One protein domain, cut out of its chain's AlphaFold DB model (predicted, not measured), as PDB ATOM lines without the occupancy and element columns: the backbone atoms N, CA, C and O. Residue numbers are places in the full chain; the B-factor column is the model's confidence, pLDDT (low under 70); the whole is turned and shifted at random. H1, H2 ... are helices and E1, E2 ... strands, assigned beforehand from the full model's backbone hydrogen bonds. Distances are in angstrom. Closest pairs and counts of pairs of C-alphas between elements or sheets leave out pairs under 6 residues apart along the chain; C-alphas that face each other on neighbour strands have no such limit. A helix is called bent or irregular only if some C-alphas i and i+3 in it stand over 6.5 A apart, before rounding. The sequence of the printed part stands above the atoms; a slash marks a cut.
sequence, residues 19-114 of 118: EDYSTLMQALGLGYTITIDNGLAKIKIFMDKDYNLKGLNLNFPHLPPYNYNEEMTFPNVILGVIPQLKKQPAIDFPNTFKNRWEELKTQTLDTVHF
ATOM      1  N   GLU A  19      31.848  11.094  32.621       92.31
ATOM      2  CA  GLU A  19      32.374   9.875  33.241       92.31
ATOM      3  C   GLU A  19      33.898   9.944  33.368       92.31
ATOM      4  O   GLU A  19      34.455   9.657  34.429       92.31
ATOM      5  N   ASP A  20      34.570  10.380  32.305       94.75
ATOM      6  CA  ASP A  20      36.020  10.521  32.252       94.75
ATOM      7  C   ASP A  20      36.512  11.594  33.257       94.75
ATOM      8  O   ASP A  20      37.443  11.343  34.025       94.75
ATOM      9  N   TYR A  21      35.830  12.743  33.360       96.06
ATOM     10  CA  TYR A  21      36.113  13.753  34.393       96.06
ATOM     11  C   TYR A  21      35.934  13.203  35.814       96.06
ATOM     12  O   TYR A  21      36.828  13.322  36.653       96.06
ATOM     13  N   SER A  22      34.782  12.582  36.086       95.50
ATOM     14  CA  SER A  22      34.451  12.022  37.400       95.50
ATOM     15  C   SER A  22      35.449  10.945  37.816       95.50
ATOM     16  O   SER A  22      35.927  10.945  38.950       95.50
ATOM     17  N   THR A  23      35.826  10.072  36.881       97.12
ATOM     18  CA  THR A  23      36.841   9.037  37.092       97.12
ATOM     19  C   THR A  23      38.182   9.660  37.463       97.12
ATOM     20  O   THR A  23      38.803   9.222  38.428       97.12
ATOM     21  N   LEU A  24      38.624  10.713  36.765       97.88
ATOM     22  CA  LEU A  24      39.876  11.381  37.116       97.88
ATOM     23  C   LEU A  24      39.817  11.987  38.526       97.88
ATOM     24  O   LEU A  24      40.758  11.827  39.299       97.88
ATOM     25  N   MET A  25      38.714  12.646  38.886       97.75
ATOM     26  CA  MET A  25      38.549  13.221  40.226       97.75
ATOM     27  C   MET A  25      38.555  12.150  41.320       97.75
ATOM     28  O   MET A  25      39.206  12.332  42.348       97.75
ATOM     29  N   GLN A  26      37.896  11.011  41.085       97.00
ATOM     30  CA  GLN A  26      37.937   9.858  41.987       97.00
ATOM     31  C   GLN A  26      39.358   9.309  42.125       97.00
ATOM     32  O   GLN A  26      39.793   9.038  43.241       97.00
ATOM     33  N   ALA A  27      40.102   9.202  41.022       97.94
ATOM     34  CA  ALA A  27      41.488   8.754  41.045       97.94
ATOM     35  C   ALA A  27      42.346   9.665  41.940       97.94
ATOM     36  O   ALA A  27      43.025   9.195  42.853       97.94
ATOM     37  N   LEU A  28      42.267  10.981  41.726       98.06
ATOM     38  CA  LEU A  28      43.015  11.955  42.523       98.06
ATOM     39  C   LEU A  28      42.599  11.910  44.002       98.06
ATOM     40  O   LEU A  28      43.464  11.931  44.874       98.06
ATOM     41  N   GLY A  29      41.301  11.767  44.288       96.75
ATOM     42  CA  GLY A  29      40.778  11.623  45.651       96.75
ATOM     43  C   GLY A  29      41.179  10.320  46.354       96.75
ATOM     44  O   GLY A  29      41.277  10.292  47.577       96.75
ATOM     45  N   LEU A  30      41.468   9.253  45.604       95.69
ATOM     46  CA  LEU A  30      42.041   8.004  46.125       95.69
ATOM     47  C   LEU A  30      43.560   8.088  46.353       95.69
ATOM     48  O   LEU A  30      44.166   7.118  46.805       95.69
ATOM     49  N   GLY A  31      44.181   9.233  46.054       96.44
ATOM     50  CA  GLY A  31      45.612   9.467  46.237       96.44
ATOM     51  C   GLY A  31      46.467   9.143  45.013       96.44
ATOM     52  O   GLY A  31      47.693   9.254  45.087       96.44
ATOM     53  N   TYR A  32      45.862   8.784  43.874       97.50
ATOM     54  CA  TYR A  32      46.616   8.712  42.626       97.50
ATOM     55  C   TYR A  32      47.092  10.105  42.211       97.50
ATOM     56  O   TYR A  32      46.516  11.136  42.558       97.50
ATOM     57  N   THR A  33      48.168  10.132  41.430       97.94
ATOM     58  CA  THR A  33      48.722  11.375  40.892       97.94
ATOM     59  C   THR A  33      48.911  11.247  39.392       97.94
ATOM     60  O   THR A  33      49.160  10.151  38.874       97.94
ATOM     61  N   ILE A  34      48.802  12.372  38.698       98.19
ATOM     62  CA  ILE A  34      49.044  12.458  37.262       98.19
ATOM     63  C   ILE A  34      50.156  13.458  36.984       98.19
ATOM     64  O   ILE A  34      50.443  14.324  37.807       98.19
ATOM     65  N   THR A  35      50.785  13.351  35.819       98.00
ATOM     66  CA  THR A  35      51.719  14.366  35.332       98.00
ATOM     67  C   THR A  35      51.263  14.831  33.962       98.00
ATOM     68  O   THR A  35      51.012  14.011  33.082       98.00
ATOM     69  N   ILE A  36      51.155  16.141  33.782       97.06
ATOM     70  CA  ILE A  36      50.857  16.766  32.492       97.06
ATOM     71  C   ILE A  36      52.004  17.684  32.083       97.06
ATOM     72  O   ILE A  36      52.806  18.093  32.921       97.06
ATOM     73  N   ASP A  37      52.072  18.008  30.800       93.94
ATOM     74  CA  ASP A  37      52.967  19.022  30.257       93.94
ATOM     75  C   ASP A  37      52.112  20.165  29.703       93.94
ATOM     76  O   ASP A  37      51.279  19.966  28.815       93.94
ATOM     77  N   ASN A  38      52.265  21.365  30.261       86.44
ATOM     78  CA  ASN A  38      51.530  22.544  29.797       86.44
ATOM     79  C   ASN A  38      52.288  23.333  28.710       86.44
ATOM     80  O   ASN A  38      51.915  24.463  28.405       86.44
ATOM     81  N   GLY A  39      53.366  22.770  28.152       86.31
ATOM     82  CA  GLY A  39      54.248  23.415  27.179       86.31
ATOM     83  C   GLY A  39      55.346  24.279  27.805       86.31
ATOM     84  O   GLY A  39      56.264  24.691  27.100       86.31
ATOM     85  N   LEU A  40      55.282  24.539  29.115       87.62
ATOM     86  CA  LEU A  40      56.289  25.291  29.873       87.62
ATOM     87  C   LEU A  40      56.978  24.421  30.927       87.62
ATOM     88  O   LEU A  40      58.177  24.555  31.175       87.62
ATOM     89  N   ALA A  41      56.218  23.544  31.573       92.06
ATOM     90  CA  ALA A  41      56.704  22.681  32.628       92.06
ATOM     91  C   ALA A  41      55.906  21.381  32.706       92.06
ATOM     92  O   ALA A  41      54.713  21.323  32.403       92.06
ATOM     93  N   LYS A  42      56.572  20.351  33.232       96.56
ATOM     94  CA  LYS A  42      55.890  19.152  33.707       96.56
ATOM     95  C   LYS A  42      55.289  19.440  35.075       96.56
ATOM     96  O   LYS A  42      56.007  19.804  36.005       96.56
ATOM     97  N   ILE A  43      53.981  19.271  35.198       97.81
ATOM     98  CA  ILE A  43      53.231  19.534  36.424       97.81
ATOM     99  C   ILE A  43      52.702  18.207  36.947       97.81
ATOM    100  O   ILE A  43      51.932  17.530  36.265       97.81
ATOM    101  N   LYS A  44      53.092  17.845  38.171       98.19
ATOM    102  CA  LYS A  44      52.460  16.752  38.910       98.19
ATOM    103  C   LYS A  44      51.204  17.283  39.589       98.19
ATOM    104  O   LYS A  44      51.291  18.222  40.374       98.19
ATOM    105  N   ILE A  45      50.065  16.662  39.310       98.44
ATOM    106  CA  ILE A  45      48.766  17.020  39.879       98.44
ATOM    107  C   ILE A  45      48.317  15.915  40.828       98.44
ATOM    108  O   ILE A  45      48.417  14.725  40.513       98.44
ATOM    109  N   PHE A  46      47.845  16.317  42.001       98.38
ATOM    110  CA  PHE A  46      47.348  15.436  43.052       98.38
ATOM    111  C   PHE A  46      46.307  16.169  43.904       98.38
ATOM    112  O   PHE A  46      46.213  17.395  43.843       98.38
ATOM    113  N   MET A  47      45.528  15.431  44.690       98.50
ATOM    114  CA  MET A  47      44.580  16.004  45.648       98.50
ATOM    115  C   MET A  47      45.171  15.953  47.058       98.50
ATOM    116  O   MET A  47      45.783  14.953  47.437       98.50
ATOM    117  N   ASP A  48      45.029  17.033  47.824       97.38
ATOM    118  CA  ASP A  48      45.386  17.043  49.241       97.38
ATOM    119  C   ASP A  48      44.247  16.517  50.134       97.38
ATOM    120  O   ASP A  48      43.146  16.209  49.679       97.38
ATOM    121  N   LYS A  49      44.524  16.404  51.436       95.50
ATOM    122  CA  LYS A  49      43.566  15.918  52.444       95.50
ATOM    123  C   LYS A  49      42.312  16.794  52.599       95.50
ATOM    124  O   LYS A  49      41.329  16.328  53.161       95.50
ATOM    125  N   ASP A  50      42.367  18.041  52.138       96.69
ATOM    126  CA  ASP A  50      41.287  19.024  52.229       96.69
ATOM    127  C   ASP A  50      40.523  19.117  50.890       96.69
ATOM    128  O   ASP A  50      39.796  20.078  50.648       96.69
ATOM    129  N   TYR A  51      40.691  18.114  50.014       95.50
ATOM    130  CA  TYR A  51      40.095  18.005  48.680       95.50
ATOM    131  C   TYR A  51      40.500  19.116  47.701       95.50
ATOM    132  O   TYR A  51      39.835  19.327  46.686       95.50
ATOM    133  N   ASN A  52      41.615  19.808  47.952       97.81
ATOM    134  CA  ASN A  52      42.163  20.760  46.994       97.81
ATOM    135  C   ASN A  52      43.087  20.050  46.011       97.81
ATOM    136  O   ASN A  52      43.989  19.302  46.392       97.81
ATOM    137  N   LEU A  53      42.920  20.365  44.735       98.38
ATOM    138  CA  LEU A  53      43.835  19.984  43.677       98.38
ATOM    139  C   LEU A  53      45.082  20.861  43.771       98.38
ATOM    140  O   LEU A  53      45.014  22.092  43.852       98.38
ATOM    141  N   LYS A  54      46.241  20.212  43.783       98.44
ATOM    142  CA  LYS A  54      47.552  20.848  43.858       98.44
ATOM    143  C   LYS A  54      48.363  20.532  42.619       98.44
ATOM    144  O   LYS A  54      48.326  19.412  42.117       98.44
ATOM    145  N   GLY A  55      49.128  21.520  42.176       97.75
ATOM    146  CA  GLY A  55      50.125  21.392  41.125       97.75
ATOM    147  C   GLY A  55      51.517  21.524  41.727       97.75
ATOM    148  O   GLY A  55      51.781  22.448  42.491       97.75
ATOM    149  N   LEU A  56      52.421  20.611  41.388       98.12
ATOM    150  CA  LEU A  56      53.847  20.734  41.670       98.12
ATOM    151  C   LEU A  56      54.599  20.850  40.347       98.12
ATOM    152  O   LEU A  56      54.577  19.925  39.533       98.12
ATOM    153  N   ASN A  57      55.282  21.975  40.149       97.38
ATOM    154  CA  ASN A  57      56.153  22.166  39.000       97.38
ATOM    155  C   ASN A  57      57.416  21.309  39.172       97.38
ATOM    156  O   ASN A  57      58.254  21.583  40.030       97.38
ATOM    157  N   LEU A  58      57.565  20.282  38.338       97.00
ATOM    158  CA  LEU A  58      58.673  19.334  38.424       97.00
ATOM    159  C   LEU A  58      60.014  19.919  37.957       97.00
ATOM    160  O   LEU A  58      61.049  19.330  38.251       97.00
ATOM    161  N   ASN A  59      60.021  21.079  37.292       95.31
ATOM    162  CA  ASN A  59      61.256  21.813  37.001       95.31
ATOM    163  C   ASN A  59      61.804  22.516  38.258       95.31
ATOM    164  O   ASN A  59      63.006  22.755  38.353       95.31
ATOM    165  N   PHE A  60      60.943  22.816  39.238       94.81
ATOM    166  CA  PHE A  60      61.306  23.449  40.510       94.81
ATOM    167  C   PHE A  60      60.734  22.656  41.698       94.81
ATOM    168  O   PHE A  60      59.931  23.181  42.469       94.81
ATOM    169  N   PRO A  61      61.148  21.387  41.885       93.81
ATOM    170  CA  PRO A  61      60.500  20.462  42.821       93.81
ATOM    171  C   PRO A  61      60.707  20.824  44.300       93.81
ATOM    172  O   PRO A  61      60.058  20.255  45.169       93.81
ATOM    173  N   HIS A  62      61.626  21.747  44.589       95.50
ATOM    174  CA  HIS A  62      61.876  22.273  45.928       95.50
ATOM    175  C   HIS A  62      60.852  23.338  46.351       95.50
ATOM    176  O   HIS A  62      60.765  23.655  47.535       95.50
ATOM    177  N   LEU A  63      60.102  23.910  45.403       95.38
ATOM    178  CA  LEU A  63      59.042  24.864  45.704       95.38
ATOM    179  C   LEU A  63      57.783  24.134  46.188       95.38
ATOM    180  O   LEU A  63      57.520  23.003  45.768       95.38
ATOM    181  N   PRO A  64      56.981  24.767  47.062       96.62
ATOM    182  CA  PRO A  64      55.751  24.159  47.535       96.62
ATOM    183  C   PRO A  64      54.740  23.982  46.388       96.62
ATOM    184  O   PRO A  64      54.682  24.815  45.476       96.62
ATOM    185  N   PRO A  65      53.895  22.937  46.445       97.44
ATOM    186  CA  PRO A  65      52.762  22.799  45.542       97.44
ATOM    187  C   PRO A  65      51.813  23.999  45.645       97.44
ATOM    188  O   PRO A  65      51.512  24.472  46.743       97.44
ATOM    189  N   TYR A  66      51.305  24.466  44.510       96.56
ATOM    190  CA  TYR A  66      50.357  25.577  44.423       96.56
ATOM    191  C   TYR A  66      48.928  25.069  44.193       96.56
ATOM    192  O   TYR A  66      48.718  23.906  43.842       96.56
ATOM    193  N   ASN A  67      47.929  25.924  44.438       97.69
ATOM    194  CA  ASN A  67      46.530  25.589  44.170       97.69
ATOM    195  C   ASN A  67      46.311  25.432  42.657       97.69
ATOM    196  O   ASN A  67      46.739  26.284  41.885       97.69
ATOM    197  N   TYR A  68      45.661  24.342  42.258       96.94
ATOM    198  CA  TYR A  68      45.407  23.986  40.864       96.94
ATOM    199  C   TYR A  68      43.918  23.741  40.573       96.94
ATOM    200  O   TYR A  68      43.574  23.212  39.520       96.94
ATOM    201  N   ASN A  69      43.023  24.113  41.497       97.12
ATOM    202  CA  ASN A  69      41.576  23.922  41.351       97.12
ATOM    203  C   ASN A  69      41.027  24.607  40.092       97.12
ATOM    204  O   ASN A  69      40.273  23.998  39.339       97.12
ATOM    205  N   GLU A  70      41.426  25.858  39.854       96.06
ATOM    206  CA  GLU A  70      40.924  26.674  38.737       96.06
ATOM    207  C   GLU A  70      41.365  26.145  37.366       96.06
ATOM    208  O   GLU A  70      40.685  26.362  36.368       96.06
ATOM    209  N   GLU A  71      42.458  25.385  37.316       94.94
ATOM    210  CA  GLU A  71      42.960  24.783  36.079       94.94
ATOM    211  C   GLU A  71      42.295  23.438  35.770       94.94
ATOM    212  O   GLU A  71      42.275  22.996  34.622       94.94
ATOM    213  N   MET A  72      41.704  22.794  36.776       95.62
ATOM    214  CA  MET A  72      41.092  21.466  36.679       95.62
ATOM    215  C   MET A  72      39.584  21.535  36.420       95.62
ATOM    216  O   MET A  72      38.822  20.683  36.873       95.62
ATOM    217  N   THR A  73      39.145  22.543  35.665       95.12
ATOM    218  CA  THR A  73      37.758  22.638  35.202       95.12
ATOM    219  C   THR A  73      37.417  21.505  34.237       95.12
ATOM    220  O   THR A  73      38.287  20.924  33.584       95.12
ATOM    221  N   PHE A  74      36.123  21.211  34.105       92.44
ATOM    222  CA  PHE A  74      35.637  20.172  33.200       92.44
ATOM    223  C   PHE A  74      36.173  20.313  31.756       92.44
ATOM    224  O   PHE A  74      36.772  19.349  31.268       92.44
ATOM    225  N   PRO A  75      36.093  21.486  31.090       91.88
ATOM    226  CA  PRO A  75      36.645  21.643  29.743       91.88
ATOM    227  C   PRO A  75      38.155  21.384  29.672       91.88
ATOM    228  O   PRO A  75      38.614  20.670  28.781       91.88
ATOM    229  N   ASN A  76      38.930  21.903  30.630       93.44
ATOM    230  CA  ASN A  76      40.386  21.734  30.648       93.44
ATOM    231  C   ASN A  76      40.792  20.271  30.835       93.44
ATOM    232  O   ASN A  76      41.752  19.796  30.222       93.44
ATOM    233  N   VAL A  77      40.047  19.529  31.653       95.06
ATOM    234  CA  VAL A  77      40.311  18.108  31.866       95.06
ATOM    235  C   VAL A  77      40.026  17.301  30.601       95.06
ATOM    236  O   VAL A  77      40.867  16.504  30.184       95.06
ATOM    237  N   ILE A  78      38.875  17.519  29.965       94.12
ATOM    238  CA  ILE A  78      38.443  16.724  28.807       94.12
ATOM    239  C   ILE A  78      39.219  17.067  27.539       94.12
ATOM    240  O   ILE A  78      39.558  16.167  26.771       94.12
ATOM    241  N   LEU A  79      39.534  18.343  27.322       91.44
ATOM    242  CA  LEU A  79      40.214  18.804  26.109       91.44
ATOM    243  C   LEU A  79      41.738  18.876  26.266       91.44
ATOM    244  O   LEU A  79      42.457  18.849  25.267       91.44
ATOM    245  N   GLY A  80      42.241  18.938  27.500       92.94
ATOM    246  CA  GLY A  80      43.667  19.054  27.804       92.94
ATOM    247  C   GLY A  80      44.223  17.820  28.503       92.94
ATOM    248  O   GLY A  80      45.001  17.065  27.917       92.94
ATOM    249  N   VAL A  81      43.828  17.602  29.758       96.69
ATOM    250  CA  VAL A  81      44.453  16.605  30.645       96.69
ATOM    251  C   VAL A  81      44.301  15.177  30.120       96.69
ATOM    252  O   VAL A  81      45.297  14.485  29.919       96.69
ATOM    253  N   ILE A  82      43.077  14.717  29.859       96.69
ATOM    254  CA  ILE A  82      42.824  13.335  29.422       96.69
ATOM    255  C   ILE A  82      43.467  13.029  28.064       96.69
ATOM    256  O   ILE A  82      44.114  11.984  27.945       96.69
ATOM    257  N   PRO A  83      43.382  13.905  27.045       96.06
ATOM    258  CA  PRO A  83      44.114  13.715  25.797       96.06
ATOM    259  C   PRO A  83      45.625  13.584  25.988       96.06
ATOM    260  O   PRO A  83      46.253  12.804  25.272       96.06
ATOM    261  N   GLN A  84      46.221  14.302  26.946       97.69
ATOM    262  CA  GLN A  84      47.633  14.113  27.283       97.69
ATOM    263  C   GLN A  84      47.889  12.746  27.920       97.69
ATOM    264  O   GLN A  84      48.791  12.039  27.478       97.69
ATOM    265  N   LEU A  85      47.073  12.322  28.889       97.94
ATOM    266  CA  LEU A  85      47.213  11.008  29.530       97.94
ATOM    267  C   LEU A  85      47.038   9.849  28.534       97.94
ATOM    268  O   LEU A  85      47.756   8.856  28.614       97.94
ATOM    269  N   LYS A  86      46.152   9.995  27.540       97.44
ATOM    270  CA  LYS A  86      45.975   9.027  26.441       97.44
ATOM    271  C   LYS A  86      47.195   8.932  25.509       97.44
ATOM    272  O   LYS A  86      47.336   7.937  24.804       97.44
ATOM    273  N   LYS A  87      48.069   9.947  25.491       97.12
ATOM    274  CA  LYS A  87      49.320   9.978  24.703       97.12
ATOM    275  C   LYS A  87      50.545   9.513  25.493       97.12
ATOM    276  O   LYS A  87      51.593   9.285  24.895       97.12
ATOM    277  N   GLN A  88      50.440   9.406  26.813       96.81
ATOM    278  CA  GLN A  88      51.527   8.951  27.675       96.81
ATOM    279  C   GLN A  88      51.507   7.422  27.802       96.81
ATOM    280  O   GLN A  88      50.421   6.836  27.850       96.81
ATOM    281  N   PRO A  89      52.675   6.762  27.893       97.06
ATOM    282  CA  PRO A  89      52.725   5.342  28.215       97.06
ATOM    283  C   PRO A  89      52.166   5.092  29.622       97.06
ATOM    284  O   PRO A  89      52.269   5.951  30.500       97.06
ATOM    285  N   ALA A  90      51.589   3.910  29.835       97.06
ATOM    286  CA  ALA A  90      51.261   3.436  31.177       97.06
ATOM    287  C   ALA A  90      52.534   3.327  32.044       97.06
ATOM    288  O   ALA A  90      53.636   3.140  31.521       97.06
ATOM    289  N   ILE A  91      52.385   3.506  33.355       95.19
ATOM    290  CA  ILE A  91      53.494   3.624  34.311       95.19
ATOM    291  C   ILE A  91      53.666   2.339  35.121       95.19
ATOM    292  O   ILE A  91      54.777   1.823  35.203       95.19
ATOM    293  N   ASP A  92      52.588   1.823  35.707       93.69
ATOM    294  CA  ASP A  92      52.641   0.718  36.672       93.69
ATOM    295  C   ASP A  92      52.606  -0.648  35.959       93.69
ATOM    296  O   ASP A  92      53.306  -1.588  36.338       93.69
ATOM    297  N   PHE A  93      51.841  -0.740  34.869       94.88
ATOM    298  CA  PHE A  93      51.627  -1.926  34.044       94.88
ATOM    299  C   PHE A  93      51.754  -1.591  32.541       94.88
ATOM    300  O   PHE A  93      50.794  -1.751  31.774       94.88
ATOM    301  N   PRO A  94      52.947  -1.165  32.074       93.75
ATOM    302  CA  PRO A  94      53.176  -0.687  30.704       93.75
ATOM    303  C   PRO A  94      52.915  -1.728  29.606       93.75
ATOM    304  O   PRO A  94      52.670  -1.362  28.461       93.75
ATOM    305  N   ASN A  95      52.961  -3.020  29.942       95.50
ATOM    306  CA  ASN A  95      52.697  -4.113  28.999       95.50
ATOM    307  C   ASN A  95      51.223  -4.550  28.975       95.50
ATOM    308  O   ASN A  95      50.853  -5.383  28.152       95.50
ATOM    309  N   THR A  96      50.399  -4.023  29.885       96.44
ATOM    310  CA  THR A  96      48.981  -4.382  30.019       96.44
ATOM    311  C   THR A  96      48.084  -3.306  29.421       96.44
ATOM    312  O   THR A  96      47.139  -3.623  28.703       96.44
ATOM    313  N   PHE A  97      48.380  -2.034  29.696       97.50
ATOM    314  CA  PHE A  97      47.554  -0.908  29.262       97.50
ATOM    315  C   PHE A  97      48.217  -0.126  28.135       97.50
ATOM    316  O   PHE A  97      49.425   0.096  28.134       97.50
ATOM    317  N   LYS A  98      47.406   0.354  27.188       97.25
ATOM    318  CA  LYS A  98      47.900   1.088  26.017       97.25
ATOM    319  C   LYS A  98      48.491   2.449  26.380       97.25
ATOM    320  O   LYS A  98      49.371   2.948  25.684       97.25
ATOM    321  N   ASN A  99      47.939   3.095  27.402       98.19
ATOM    322  CA  ASN A  99      48.296   4.450  27.800       98.19
ATOM    323  C   ASN A  99      47.985   4.693  29.279       98.19
ATOM    324  O   ASN A  99      47.281   3.911  29.922       98.19
ATOM    325  N   ARG A 100      48.484   5.816  29.801       98.00
ATOM    326  CA  ARG A 100      48.307   6.187  31.206       98.00
ATOM    327  C   ARG A 100      46.845   6.415  31.588       98.00
ATOM    328  O   ARG A 100      46.483   6.152  32.730       98.00
ATOM    329  N   TRP A 101      46.001   6.897  30.672       98.00
ATOM    330  CA  TRP A 101      44.579   7.085  30.978       98.00
ATOM    331  C   TRP A 101      43.852   5.758  31.202       98.00
ATOM    332  O   TRP A 101      43.129   5.630  32.184       98.00
ATOM    333  N   GLU A 102      44.054   4.775  30.324       98.06
ATOM    334  CA  GLU A 102      43.434   3.450  30.452       98.06
ATOM    335  C   GLU A 102      43.841   2.760  31.754       98.06
ATOM    336  O   GLU A 102      42.979   2.294  32.493       98.06
ATOM    337  N   GLU A 103      45.135   2.778  32.071       98.12
ATOM    338  CA  GLU A 103      45.655   2.246  33.331       98.12
ATOM    339  C   GLU A 103      44.993   2.901  34.548       98.12
ATOM    340  O   GLU A 103      44.442   2.211  35.408       98.12
ATOM    341  N   LEU A 104      45.000   4.237  34.594       97.69
ATOM    342  CA  LEU A 104      44.453   4.992  35.716       97.69
ATOM    343  C   LEU A 104      42.943   4.765  35.866       97.69
ATOM    344  O   LEU A 104      42.454   4.595  36.984       97.69
ATOM    345  N   LYS A 105      42.201   4.747  34.750       97.56
ATOM    346  CA  LYS A 105      40.753   4.504  34.729       97.56
ATOM    347  C   LYS A 105      40.427   3.123  35.285       97.56
ATOM    348  O   LYS A 105      39.594   3.030  36.185       97.56
ATOM    349  N   THR A 106      41.097   2.072  34.812       97.38
ATOM    350  CA  THR A 106      40.866   0.701  35.292       97.38
ATOM    351  C   THR A 106      41.185   0.568  36.780       97.38
ATOM    352  O   THR A 106      40.313   0.167  37.546       97.38
ATOM    353  N   GLN A 107      42.371   1.005  37.218       97.19
ATOM    354  CA  GLN A 107      42.760   0.962  38.635       97.19
ATOM    355  C   GLN A 107      41.775   1.715  39.540       97.19
ATOM    356  O   GLN A 107      41.480   1.286  40.655       97.19
ATOM    357  N   THR A 108      41.262   2.855  39.073       97.06
ATOM    358  CA  THR A 108      40.295   3.658  39.828       97.06
ATOM    359  C   THR A 108      38.960   2.937  39.952       97.06
ATOM    360  O   THR A 108      38.437   2.819  41.059       97.06
ATOM    361  N   LEU A 109      38.414   2.433  38.843       95.81
ATOM    362  CA  LEU A 109      37.129   1.736  38.837       95.81
ATOM    363  C   LEU A 109      37.173   0.457  39.682       95.81
ATOM    364  O   LEU A 109      36.239   0.226  40.452       95.81
ATOM    365  N   ASP A 110      38.263  -0.307  39.614       94.94
ATOM    366  CA  ASP A 110      38.460  -1.510  40.428       94.94
ATOM    367  C   ASP A 110      38.491  -1.170  41.925       94.94
ATOM    368  O   ASP A 110      37.777  -1.783  42.723       94.94
ATOM    369  N   THR A 111      39.245  -0.136  42.317       93.69
ATOM    370  CA  THR A 111      39.303   0.322  43.715       93.69
ATOM    371  C   THR A 111      37.954   0.846  44.202       93.69
ATOM    372  O   THR A 111      37.535   0.539  45.321       93.69
ATOM    373  N   VAL A 112      37.240   1.622  43.383       92.69
ATOM    374  CA  VAL A 112      35.909   2.139  43.732       92.69
ATOM    375  C   VAL A 112      34.906   0.998  43.875       92.69
ATOM    376  O   VAL A 112      34.132   0.995  44.831       92.69
ATOM    377  N   HIS A 113      34.926   0.019  42.969       91.56
ATOM    378  CA  HIS A 113      34.080  -1.165  43.060       91.56
ATOM    379  C   HIS A 113      34.362  -1.943  44.349       91.56
ATOM    380  O   HIS A 113      33.446  -2.196  45.129       91.56
ATOM    381  N   PHE A 114      35.636  -2.220  44.631       89.56
ATOM    382  CA  PHE A 114      36.050  -2.910  45.849       89.56
ATOM    383  C   PHE A 114      35.621  -2.169  47.125       89.56
ATOM    384  O   PHE A 114      35.170  -2.796  48.079       89.56
TER     385      PHE A 114
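This is residues 19 to 114 of the 118 residues of an uncharacterized protein of Peptoniphilus porci (UniProt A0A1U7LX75). A small antiparallel sheet of three strands, E1, E2 and E3, makes one end of a rounded body and the helix H3 makes the other, with H1 and H2 bridging the two. The three helices meet in pairs at large angles, H1 crossing H3, while the unnamed residues 66 and 67 run beside E3 at the sheet's far edge. The printed part has 96 residues, with three named helices and three named strands in the order H1, E1, E2, E3, H2, H3; the sheet's order is E1, E2, E3, and the class is mixed, helices and strands. The whole is compact, with a radius of gyration of the C-alphas of 13.0 A, and the C-alphas span 34 by 27 by 26 A.

The printed part begins with H1, residues 19 to 29, and a tight link of 4 residues leads to E1, residues 34 to 37. E2, residues 42 to 47, and E3, residues 53 to 57, follow through tight links, and the three strands form a meander, each strand the antiparallel neighbour of the one before. E1 and E2 are a hairpin, with 149 degrees between their directions; N 36 and O 43 are 2.9 A apart and N 45 and O 34 are 2.8 A apart, both within hydrogen-bond range. E2 and E3 are a second hairpin, at 154 degrees, with N 44 and O 56 at 2.9 A and N 54 and O 46 at 2.8 A. E1 and E3 are the edge strands. Residues 54 to 55 of E3 also pair, antiparallel, with residues 66 to 67. H1 is on the sheet but only grazes it, with its residues 24 to 29; its closest C-alphas to E2 are those of Leu 28 and Met 47, 5.3 A apart. H2, residues 74 to 87, also only grazes the sheet, with its residues 80 to 85; the closest C-alphas of E1 and H2 are those of Ile 36 and Val 81, at 6.7 A. H1 and H2 touch, about perpendicular at 82 degrees, and their closest C-alphas are those of Tyr 21 and Phe 74, at 6.5 A. H3, residues 100 to 114, touches H1 with residues 104 to 109 alone, about perpendicular at 74 degrees; the closest C-alphas are those of Ala 27 and Thr 108, at 5.4 A. H2, with residues 82 to 87 alone, touches H3, with residues 100 to 102 alone; the closest C-alphas are those of Leu 85 and Trp 101, at 4.9 A. H2 and H3 run opposite ways at a steep tilt of 69 degrees, only just short of about perpendicular. H3 is not on the sheet, but only just, with 4 pairs of C-alphas within 10 A, and it is apart from E1, E2 and E3. Every O i to N i+4 pair is within hydrogen-bond range in H1 and H3, and 8 of 10 are in H2.

H1 begins at C-alpha 19, (32.374, 9.875, 33.241), and measures 15.1 A from first to last C-alpha. E1 measures 10.4 A, E2 16.7 A and E3 13.4 A; E2 begins at C-alpha 42, (55.890, 19.152, 33.707). H2 measures 19.1 A and is irregular, but only just: C-alphas 79 and 82 are 6.9 A apart. H3 measures 21.2 A and ends at C-alpha 114, (36.050, -2.910, 45.849).

The two C-alphas farthest apart are those of Leu 40 and Phe 114, at 38.2 A. The printed part has no cut. The links from E3 to H2, residues 58 to 73, and from H2 to H3, residues 88 to 99, are long. The mean pLDDT of the printed part is 95.9, and no printed residue is under 70.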